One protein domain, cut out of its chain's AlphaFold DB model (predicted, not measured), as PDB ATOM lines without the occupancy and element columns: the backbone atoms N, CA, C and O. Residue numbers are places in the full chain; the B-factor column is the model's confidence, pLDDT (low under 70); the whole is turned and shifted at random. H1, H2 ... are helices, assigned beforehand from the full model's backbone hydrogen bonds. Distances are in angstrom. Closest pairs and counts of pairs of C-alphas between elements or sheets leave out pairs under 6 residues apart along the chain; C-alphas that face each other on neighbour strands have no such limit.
ATOM      1  N   ASP A   6     -22.162  31.705 -34.756       87.81
ATOM      2  CA  ASP A   6     -21.790  30.295 -34.698       87.81
ATOM      3  C   ASP A   6     -22.674  29.457 -35.630       87.81
ATOM      4  O   ASP A   6     -22.167  28.579 -36.332       87.81
ATOM      5  N   ASP A   7     -23.965  29.796 -35.733       89.50
ATOM      6  CA  ASP A   7     -24.885  29.160 -36.683       89.50
ATOM      7  C   ASP A   7     -24.458  29.413 -38.131       89.50
ATOM      8  O   ASP A   7     -24.531  28.518 -38.973       89.50
ATOM      9  N   ALA A   8     -24.010  30.634 -38.449       89.81
ATOM     10  CA  ALA A   8     -23.547  30.970 -39.793       89.81
ATOM     11  C   ALA A   8     -22.303  30.155 -40.178       89.81
ATOM     12  O   ALA A   8     -22.232  29.626 -41.288       89.81
ATOM     13  N   ASP A   9     -21.357  29.995 -39.252       90.31
ATOM     14  CA  ASP A   9     -20.149  29.203 -39.484       90.31
ATOM     15  C   ASP A   9     -20.447  27.692 -39.522       90.31
ATOM     16  O   ASP A   9     -19.835  26.952 -40.297       90.31
ATOM     17  N   ALA A  10     -21.412  27.209 -38.732       93.00
ATOM     18  CA  ALA A  10     -21.923  25.839 -38.825       93.00
ATOM     19  C   ALA A  10     -22.587  25.573 -40.187       93.00
ATOM     20  O   ALA A  10     -22.235  24.607 -40.861       93.00
ATOM     21  N   CYS A  11     -23.453  26.478 -40.643       95.12
ATOM     22  CA  CYS A  11     -24.099  26.402 -41.950       95.12
ATOM     23  C   CYS A  11     -23.082  26.331 -43.101       95.12
ATOM     24  O   CYS A  11     -23.200  25.491 -43.992       95.12
ATOM     25  N   LEU A  12     -22.048  27.178 -43.078       93.50
ATOM     26  CA  LEU A  12     -21.019  27.194 -44.123       93.50
ATOM     27  C   LEU A  12     -20.160  25.925 -44.132       93.50
ATOM     28  O   LEU A  12     -19.767  25.467 -45.207       93.50
ATOM     29  N   ARG A  13     -19.878  25.349 -42.955       95.19
ATOM     30  CA  ARG A  13     -19.227  24.035 -42.846       95.19
ATOM     31  C   ARG A  13     -20.111  22.946 -43.444       95.19
ATOM     32  O   ARG A  13     -19.678  22.277 -44.375       95.19
ATOM     33  N   CYS A  14     -21.375  22.880 -43.032       96.56
ATOM     34  CA  CYS A  14     -22.340  21.931 -43.577       96.56
ATOM     35  C   CYS A  14     -22.481  22.019 -45.100       96.56
ATOM     36  O   CYS A  14     -22.536  21.003 -45.789       96.56
ATOM     37  N   ALA A  15     -22.499  23.230 -45.656       95.19
ATOM     38  CA  ALA A  15     -22.610  23.400 -47.097       95.19
ATOM     39  C   ALA A  15     -21.351  22.960 -47.861       95.19
ATOM     40  O   ALA A  15     -21.439  22.550 -49.020       95.19
ATOM     41  N   ARG A  16     -20.175  23.039 -47.225       95.88
ATOM     42  CA  ARG A  16     -18.932  22.481 -47.765       95.88
ATOM     43  C   ARG A  16     -18.968  20.956 -47.736       95.88
ATOM     44  O   ARG A  16     -18.617  20.349 -48.744       95.88
ATOM     45  N   ASP A  17     -19.433  20.368 -46.640       95.69
ATOM     46  CA  ASP A  17     -19.512  18.914 -46.475       95.69
ATOM     47  C   ASP A  17     -20.467  18.302 -47.510       95.69
ATOM     48  O   ASP A  17     -20.073  17.405 -48.258       95.69
ATOM     49  N   LEU A  18     -21.664  18.882 -47.678       96.19
ATOM     50  CA  LEU A  18     -22.613  18.495 -48.730       96.19
ATOM     51  C   LEU A  18     -21.993  18.571 -50.129       96.19
ATOM     52  O   LEU A  18     -22.076  17.610 -50.893       96.19
ATOM     53  N   ARG A  19     -21.304  19.672 -50.454       95.31
ATOM     54  CA  ARG A  19     -20.630  19.825 -51.752       95.31
ATOM     55  C   ARG A  19     -19.516  18.805 -51.963       95.31
ATOM     56  O   ARG A  19     -19.397  18.282 -53.066       95.31
ATOM     57  N   SER A  20     -18.727  18.507 -50.933       95.62
ATOM     58  CA  SER A  20     -17.656  17.505 -51.015       95.62
ATOM     59  C   SER A  20     -18.192  16.094 -51.264       95.62
ATOM     60  O   SER A  20     -17.569  15.318 -51.980       95.62
ATOM     61  N   ALA A  21     -19.396  15.801 -50.761       93.75
ATOM     62  CA  ALA A  21     -20.115  14.559 -51.020       93.75
ATOM     63  C   ALA A  21     -20.888  14.558 -52.357       93.75
ATOM     64  O   ALA A  21     -21.598  13.598 -52.651       93.75
ATOM     65  N   GLY A  22     -20.798  15.627 -53.160       95.25
ATOM     66  CA  GLY A  22     -21.546  15.763 -54.414       95.25
ATOM     67  C   GLY A  22     -23.057  15.949 -54.223       95.25
ATOM     68  O   GLY A  22     -23.836  15.671 -55.134       95.25
ATOM     69  N   ILE A  23     -23.490  16.397 -53.041       96.69
ATOM     70  CA  ILE A  23     -24.897  16.595 -52.692       96.69
ATOM     71  C   ILE A  23     -25.282  18.051 -52.959       96.69
ATOM     72  O   ILE A  23     -25.008  18.944 -52.158       96.69
ATOM     73  N   THR A  24     -25.918  18.288 -54.104       94.25
ATOM     74  CA  THR A  24     -26.358  19.622 -54.552       94.25
ATOM     75  C   THR A  24     -27.805  19.939 -54.201       94.25
ATOM     76  O   THR A  24     -28.170  21.103 -54.070       94.25
ATOM     77  N   ASP A  25     -28.631  18.909 -54.069       95.00
ATOM     78  CA  ASP A  25     -30.076  19.006 -53.910       95.00
ATOM     79  C   ASP A  25     -30.622  17.785 -53.155       95.00
ATOM     80  O   ASP A  25     -29.891  16.846 -52.811       95.00
ATOM     81  N   ASP A  26     -31.929  17.794 -52.894       94.62
ATOM     82  CA  ASP A  26     -32.580  16.722 -52.149       94.62
ATOM     83  C   ASP A  26     -32.504  15.364 -52.857       94.62
ATOM     84  O   ASP A  26     -32.355  14.318 -52.222       94.62
ATOM     85  N   SER A  27     -32.561  15.362 -54.187       96.38
ATOM     86  CA  SER A  27     -32.488  14.133 -54.978       96.38
ATOM     87  C   SER A  27     -31.083  13.533 -54.925       96.38
ATOM     88  O   SER A  27     -30.936  12.313 -54.815       96.38
ATOM     89  N   ALA A  28     -30.045  14.370 -54.943       95.75
ATOM     90  CA  ALA A  28     -28.662  13.960 -54.736       95.75
ATOM     91  C   ALA A  28     -28.457  13.374 -53.333       95.75
ATOM     92  O   ALA A  28     -27.840  12.315 -53.210       95.75
ATOM     93  N   PHE A  29     -29.054  13.976 -52.297       96.56
ATOM     94  CA  PHE A  29     -29.006  13.424 -50.940       96.56
ATOM     95  C   PHE A  29     -29.689  12.053 -50.865       96.56
ATOM     96  O   PHE A  29     -29.153  11.121 -50.269       96.56
ATOM     97  N   ARG A  30     -30.850  11.878 -51.509       95.75
ATOM     98  CA  ARG A  30     -31.540  10.575 -51.574       95.75
ATOM     99  C   ARG A  30     -30.714   9.503 -52.285       95.75
ATOM    100  O   ARG A  30     -30.745   8.345 -51.883       95.75
ATOM    101  N   ARG A  31     -29.964   9.858 -53.333       96.25
ATOM    102  CA  ARG A  31     -29.046   8.917 -53.998       96.25
ATOM    103  C   ARG A  31     -27.867   8.557 -53.099       96.25
ATOM    104  O   ARG A  31     -27.583   7.376 -52.934       96.25
ATOM    105  N   TRP A  32     -27.238   9.559 -52.491       96.38
ATOM    106  CA  TRP A  32     -26.112   9.376 -51.577       96.38
ATOM    107  C   TRP A  32     -26.493   8.533 -50.348       96.38
ATOM    108  O   TRP A  32     -25.808   7.568 -50.007       96.38
ATOM    109  N   SER A  33     -27.635   8.834 -49.727       95.75
ATOM    110  CA  SER A  33     -28.132   8.123 -48.544       95.75
ATOM    111  C   SER A  33     -28.369   6.642 -48.811       95.75
ATOM    112  O   SER A  33     -28.029   5.832 -47.964       95.75
ATOM    113  N   ARG A  34     -28.843   6.243 -49.999       94.94
ATOM    114  CA  ARG A  34     -29.009   4.817 -50.349       94.94
ATOM    115  C   ARG A  34     -27.711   4.012 -50.299       94.94
ATOM    116  O   ARG A  34     -27.777   2.798 -50.128       94.94
ATOM    117  N   THR A  35     -26.563   4.658 -50.488       93.31
ATOM    118  CA  THR A  35     -25.243   4.012 -50.436       93.31
ATOM    119  C   THR A  35     -24.553   4.176 -49.087       93.31
ATOM    120  O   THR A  35     -23.847   3.272 -48.665       93.31
ATOM    121  N   ALA A  36     -24.774   5.302 -48.405       92.25
ATOM    122  CA  ALA A  36     -24.097   5.654 -47.158       92.25
ATOM    123  C   ALA A  36     -24.936   5.380 -45.893       92.25
ATOM    124  O   ALA A  36     -24.516   5.752 -44.800       92.25
ATOM    125  N   HIS A  37     -26.129   4.783 -46.019       94.50
ATOM    126  CA  HIS A  37     -27.011   4.510 -44.880       94.50
ATOM    127  C   HIS A  37     -26.375   3.515 -43.890       94.50
ATOM    128  O   HIS A  37     -25.795   2.521 -44.345       94.50
ATOM    129  N   PRO A  38     -26.568   3.698 -42.570       93.56
ATOM    130  CA  PRO A  38     -26.162   2.734 -41.541       93.56
ATOM    131  C   PRO A  38     -26.580   1.294 -41.851       93.56
ATOM    132  O   PRO A  38     -25.762   0.381 -41.817       93.56
ATOM    133  N   ASP A  39     -27.834   1.103 -42.265       94.25
ATOM    134  CA  ASP A  39     -28.402  -0.217 -42.590       94.25
ATOM    135  C   ASP A  39     -27.693  -0.935 -43.751       94.25
ATOM    136  O   ASP A  39     -27.923  -2.118 -43.988       94.25
ATOM    137  N   ARG A  40     -26.839  -0.231 -44.505       91.75
ATOM    138  CA  ARG A  40     -26.015  -0.798 -45.582       91.75
ATOM    139  C   ARG A  40     -24.532  -0.886 -45.223       91.75
ATOM    140  O   ARG A  40     -23.701  -1.036 -46.114       91.75
ATOM    141  N   GLY A  41     -24.202  -0.784 -43.935       92.62
ATOM    142  CA  GLY A  41     -22.828  -0.753 -43.439       92.62
ATOM    143  C   GLY A  41     -22.155   0.616 -43.572       92.62
ATOM    144  O   GLY A  41     -20.934   0.702 -43.481       92.62
ATOM    145  N   GLY A  42     -22.930   1.677 -43.817       93.38
ATOM    146  CA  GLY A  42     -22.431   3.049 -43.799       93.38
ATOM    147  C   GLY A  42     -22.136   3.546 -42.381       93.38
ATOM    148  O   GLY A  42     -22.655   3.023 -41.397       93.38
ATOM    149  N   ASP A  43     -21.310   4.584 -42.272       95.31
ATOM    150  CA  ASP A  43     -21.003   5.225 -40.991       95.31
ATOM    151  C   ASP A  43     -22.218   6.019 -40.475       95.31
ATOM    152  O   ASP A  43     -22.648   7.007 -41.081       95.31
ATOM    153  N   THR A  44     -22.749   5.597 -39.323       96.12
ATOM    154  CA  THR A  44     -23.895   6.223 -38.657       96.12
ATOM    155  C   THR A  44     -23.660   7.676 -38.288       96.12
ATOM    156  O   THR A  44     -24.554   8.504 -38.489       96.12
ATOM    157  N   GLU A  45     -22.477   8.025 -37.787       95.19
ATOM    158  CA  GLU A  45     -22.184   9.407 -37.414       95.19
ATOM    159  C   GLU A  45     -22.087  10.294 -38.649       95.19
ATOM    160  O   GLU A  45     -22.650  11.391 -38.680       95.19
ATOM    161  N   ALA A  46     -21.401   9.820 -39.693       92.69
ATOM    162  CA  ALA A  46     -21.331  10.539 -40.958       92.69
ATOM    163  C   ALA A  46     -22.729  10.743 -41.554       92.69
ATOM    164  O   ALA A  46     -23.053  11.850 -41.989       92.69
ATOM    165  N   TYR A  47     -23.581   9.717 -41.512       95.38
ATOM    166  CA  TYR A  47     -24.959   9.807 -41.980       95.38
ATOM    167  C   TYR A  47     -25.780  10.842 -41.204       95.38
ATOM    168  O   TYR A  47     -26.426  11.702 -41.811       95.38
ATOM    169  N   GLN A  48     -25.720  10.815 -39.870       96.19
ATOM    170  CA  GLN A  48     -26.422  11.780 -39.022       96.19
ATOM    171  C   GLN A  48     -25.941  13.213 -39.269       96.19
ATOM    172  O   GLN A  48     -26.771  14.102 -39.471       96.19
ATOM    173  N   ARG A  49     -24.619  13.436 -39.333       95.12
ATOM    174  CA  ARG A  49     -24.035  14.754 -39.637       95.12
ATOM    175  C   ARG A  49     -24.519  15.279 -40.988       95.12
ATOM    176  O   ARG A  49     -25.006  16.403 -41.078       95.12
ATOM    177  N   MET A  50     -24.460  14.454 -42.031       96.38
ATOM    178  CA  MET A  50     -24.885  14.845 -43.379       96.38
ATOM    179  C   MET A  50     -26.392  15.093 -43.474       96.38
ATOM    180  O   MET A  50     -26.819  16.016 -44.165       96.38
ATOM    181  N   SER A  51     -27.202  14.318 -42.748       96.44
ATOM    182  CA  SER A  51     -28.649  14.530 -42.643       96.44
ATOM    183  C   SER A  51     -28.984  15.874 -41.985       96.44
ATOM    184  O   SER A  51     -29.784  16.645 -42.519       96.44
ATOM    185  N   GLN A  52     -28.311  16.214 -40.878       95.88
ATOM    186  CA  GLN A  52     -28.459  17.517 -40.219       95.88
ATOM    187  C   GLN A  52     -28.039  18.664 -41.145       95.88
ATOM    188  O   GLN A  52     -28.764  19.653 -41.286       95.88
ATOM    189  N   CYS A  53     -26.908  18.510 -41.837       96.25
ATOM    190  CA  CYS A  53     -26.435  19.498 -42.795       96.25
ATOM    191  C   CYS A  53     -27.407  19.702 -43.963       96.25
ATOM    192  O   CYS A  53     -27.651  20.844 -44.352       96.25
ATOM    193  N   ARG A  54     -28.013  18.630 -44.494       95.75
ATOM    194  CA  ARG A  54     -29.048  18.704 -45.540       95.75
ATOM    195  C   ARG A  54     -30.238  19.544 -45.081       95.75
ATOM    196  O   ARG A  54     -30.655  20.431 -45.822       95.75
ATOM    197  N   THR A  55     -30.757  19.309 -43.878       95.50
ATOM    198  CA  THR A  55     -31.873  20.100 -43.335       95.50
ATOM    199  C   THR A  55     -31.510  21.581 -43.268       95.50
ATOM    200  O   THR A  55     -32.211  22.421 -43.828       95.50
ATOM    201  N   MET A  56     -30.360  21.902 -42.680       93.19
ATOM    202  CA  MET A  56     -29.930  23.287 -42.502       93.19
ATOM    203  C   MET A  56     -29.705  24.008 -43.844       93.19
ATOM    204  O   MET A  56     -30.157  25.135 -44.052       93.19
ATOM    205  N   VAL A  57     -29.012  23.366 -44.786       93.38
ATOM    206  CA  VAL A  57     -28.581  24.008 -46.035       93.38
ATOM    207  C   VAL A  57     -29.679  24.004 -47.092       93.38
ATOM    208  O   VAL A  57     -29.958  25.056 -47.667       93.38
ATOM    209  N   LEU A  58     -30.291  22.847 -47.352       90.38
ATOM    210  CA  LEU A  58     -31.208  22.663 -48.478       90.38
ATOM    211  C   LEU A  58     -32.656  22.984 -48.110       90.38
ATOM    212  O   LEU A  58     -33.356  23.588 -48.915       90.38
ATOM    213  N   MET A  59     -33.101  22.613 -46.905       86.06
ATOM    214  CA  MET A  59     -34.496  22.827 -46.496       86.06
ATOM    215  C   MET A  59     -34.700  24.219 -45.899       86.06
ATOM    216  O   MET A  59     -35.641  24.919 -46.259       86.06
ATOM    217  N   GLU A  60     -33.804  24.653 -45.013       90.12
ATOM    218  CA  GLU A  60     -33.926  25.961 -44.358       90.12
ATOM    219  C   GLU A  60     -33.240  27.106 -45.123       90.12
ATOM    220  O   GLU A  60     -33.292  28.266 -44.691       90.12
ATOM    221  N   GLY A  61     -32.543  26.803 -46.223       88.81
ATOM    222  CA  GLY A  61     -31.853  27.799 -47.045       88.81
ATOM    223  C   GLY A  61     -30.812  28.611 -46.265       88.81
ATOM    224  O   GLY A  61     -30.712  29.832 -46.440       88.81
ATOM    225  N   CYS A  62     -30.064  27.978 -45.351       92.38
ATOM    226  CA  CYS A  62     -29.175  28.707 -44.443       92.38
ATOM    227  C   CYS A  62     -28.045  29.459 -45.169       92.38
ATOM    228  O   CYS A  62     -27.620  30.509 -44.689       92.38
ATOM    229  N   GLU A  63     -27.582  28.986 -46.337       88.69
ATOM    230  CA  GLU A  63     -26.436  29.585 -47.042       88.69
ATOM    231  C   GLU A  63     -26.665  31.065 -47.377       88.69
ATOM    232  O   GLU A  63     -25.757  31.884 -47.217       88.69
ATOM    233  N   ALA A  64     -27.872  31.429 -47.819       89.19
ATOM    234  CA  ALA A  64     -28.197  32.813 -48.155       89.19
ATOM    235  C   ALA A  64     -28.111  33.720 -46.916       89.19
ATOM    236  O   ALA A  64     -27.521  34.801 -46.969       89.19
ATOM    237  N   ARG A  65     -28.632  33.238 -45.780       89.50
ATOM    238  CA  ARG A  65     -28.607  33.949 -44.495       89.50
ATOM    239  C   ARG A  65     -27.183  34.079 -43.950       89.50
ATOM    240  O   ARG A  65     -26.791  35.170 -43.535       89.50
ATOM    241  N   ALA A  66     -26.384  33.016 -44.034       90.94
ATOM    242  CA  ALA A  66     -24.989  33.020 -43.601       90.94
ATOM    243  C   ALA A  66     -24.124  33.979 -44.442       90.94
ATOM    244  O   ALA A  66     -23.350  34.766 -43.892       90.94
ATOM    245  N   ARG A  67     -24.293  33.989 -45.773       88.12
ATOM    246  CA  ARG A  67     -23.578  34.922 -46.668       88.12
ATOM    247  C   ARG A  67     -23.968  36.376 -46.412       88.12
ATOM    248  O   ARG A  67     -23.098  37.247 -46.407       88.12
ATOM    249  N   GLU A  68     -25.247  36.651 -46.176       89.56
ATOM    250  CA  GLU A  68     -25.714  37.990 -45.804       89.56
ATOM    251  C   GLU A  68     -25.099  38.447 -44.472       89.56
ATOM    252  O   GLU A  68     -24.637  39.582 -44.346       89.56
ATOM    253  N   GLN A  69     -24.987  37.548 -43.493       87.81
ATOM    254  CA  GLN A  69     -24.328  37.855 -42.227       87.81
ATOM    255  C   GLN A  69     -22.830  38.145 -42.395       87.81
ATOM    256  O   GLN A  69     -22.331  39.101 -41.796       87.81
ATOM    257  N   GLN A  70     -22.117  37.396 -43.242       86.44
ATOM    258  CA  GLN A  70     -20.722  37.703 -43.578       86.44
ATOM    259  C   GLN A  70     -20.583  39.066 -44.266       86.44
ATOM    260  O   GLN A  70     -19.709  39.850 -43.900       86.44
ATOM    261  N   ARG A  71     -21.478  39.398 -45.208       87.44
ATOM    262  CA  ARG A  71     -21.504  40.721 -45.857       87.44
ATOM    263  C   ARG A  71     -21.729  41.840 -44.847       87.44
ATOM    264  O   ARG A  71     -21.090  42.885 -44.950       87.44
ATOM    265  N   ARG A  72     -22.597  41.629 -43.855       85.50
ATOM    266  CA  ARG A  72     -22.805  42.589 -42.762       85.50
ATOM    267  C   ARG A  72     -21.539  42.768 -41.928       85.50
ATOM    268  O   ARG A  72     -21.156  43.908 -41.699       85.50
ATOM    269  N   ARG A  73     -20.843  41.691 -41.548       82.25
ATOM    270  CA  ARG A  73     -19.557  41.814 -40.831       82.25
ATOM    271  C   ARG A  73     -18.505  42.561 -41.654       82.25
ATOM    272  O   ARG A  73     -17.821  43.419 -41.115       82.25
ATOM    273  N   ALA A  74     -18.422  42.291 -42.956       83.19
ATOM    274  CA  ALA A  74     -17.487  42.981 -43.845       83.19
ATOM    275  C   ALA A  74     -17.786  44.486 -43.970       83.19
ATOM    276  O   ALA A  74     -16.861  45.288 -44.036       83.19
ATOM    277  N   ARG A  75     -19.068  44.881 -43.981       84.25
ATOM    278  CA  ARG A  75     -19.476  46.296 -44.068       84.25
ATOM    279  C   ARG A  75     -19.261  47.069 -42.772       84.25
ATOM    280  O   ARG A  75     -18.889  48.233 -42.829       84.25
ATOM    281  N   TRP A  76     -19.535  46.447 -41.628       75.31
ATOM    282  CA  TRP A  76     -19.540  47.136 -40.334       75.31
ATOM    283  C   TRP A  76     -18.234  46.976 -39.547       75.31
ATOM    284  O   TRP A  76     -18.091  47.579 -38.486       75.31
ATOM    285  N   GLY A  77     -17.284  46.187 -40.067       64.44
ATOM    286  CA  GLY A  77     -16.166  45.672 -39.283       64.44
ATOM    287  C   GLY A  77     -16.685  44.674 -38.251       64.44
ATOM    288  O   GLY A  77     -17.767  44.839 -37.690       64.44
TER     289      GLY A  77
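This is residues 6 to 77 of the 374 residues of the protein "Hypothetical protein" of Prasinoderma coloniale (UniProt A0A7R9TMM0). A helical hairpin of H2 and H3 makes one end of an elongated shape, H1 crosses the later part of H3, and H4 packs on H1 near Ala 8 and runs away from the rest as an arm. Residues 71 to 77, of which 71 to 76 belong to H4, stick out at the other end and add to the length. The printed part has 72 residues with four named helices in the order H1, H2, H3, H4 and no named strand; the class is all helix. The whole is only just loose, close to compact, with a radius of gyration of the C-alphas of 13.9 A, and the C-alphas span 49 by 21 by 18 A.

H1, residues 6 to 20, touches H3, residues 44 to 59, with H3's residues 50 to 57 alone; the closest C-alphas, of Cys 14 and Cys 53, are 4.8 A apart. Their lines stand about perpendicular, only just, at 72 degrees. H2, residues 26 to 36, is apart from H1, only just, at 8.5 A. H2 and H3 form a hairpin and touch, opposite ways at a shallow tilt of 1 degree; their closest C-alphas, of Ala 36 and Tyr 47, are 6.7 A apart. H4, residues 62 to 76, touches H1 at a steep tilt of 53 degrees, opposite ways; the closest C-alphas, of Ala 8 and Ala 66, are 4.6 A apart. H3 and H4 are close but not clearly touching, and H2 and H4 are apart. Every O i to N i+4 pair is within hydrogen-bond range in H1, H3 and H4; in H2, 6 of 7 are.

H1 begins at C-alpha 6, (-21.790, 30.295, -34.698), and is 21.1 A long from first to last C-alpha. H2 measures 14.8 A, and H3 and H4 each 21.2 A. H4 ends at C-alpha 76, (-19.540, 47.136, -40.334).

The C-alphas of Arg 40 and Trp 76, the two farthest apart, are 48.7 A apart. The printed part has no cut and no long link. The mean pLDDT of the printed part is 92.2, with residue 77 under 70.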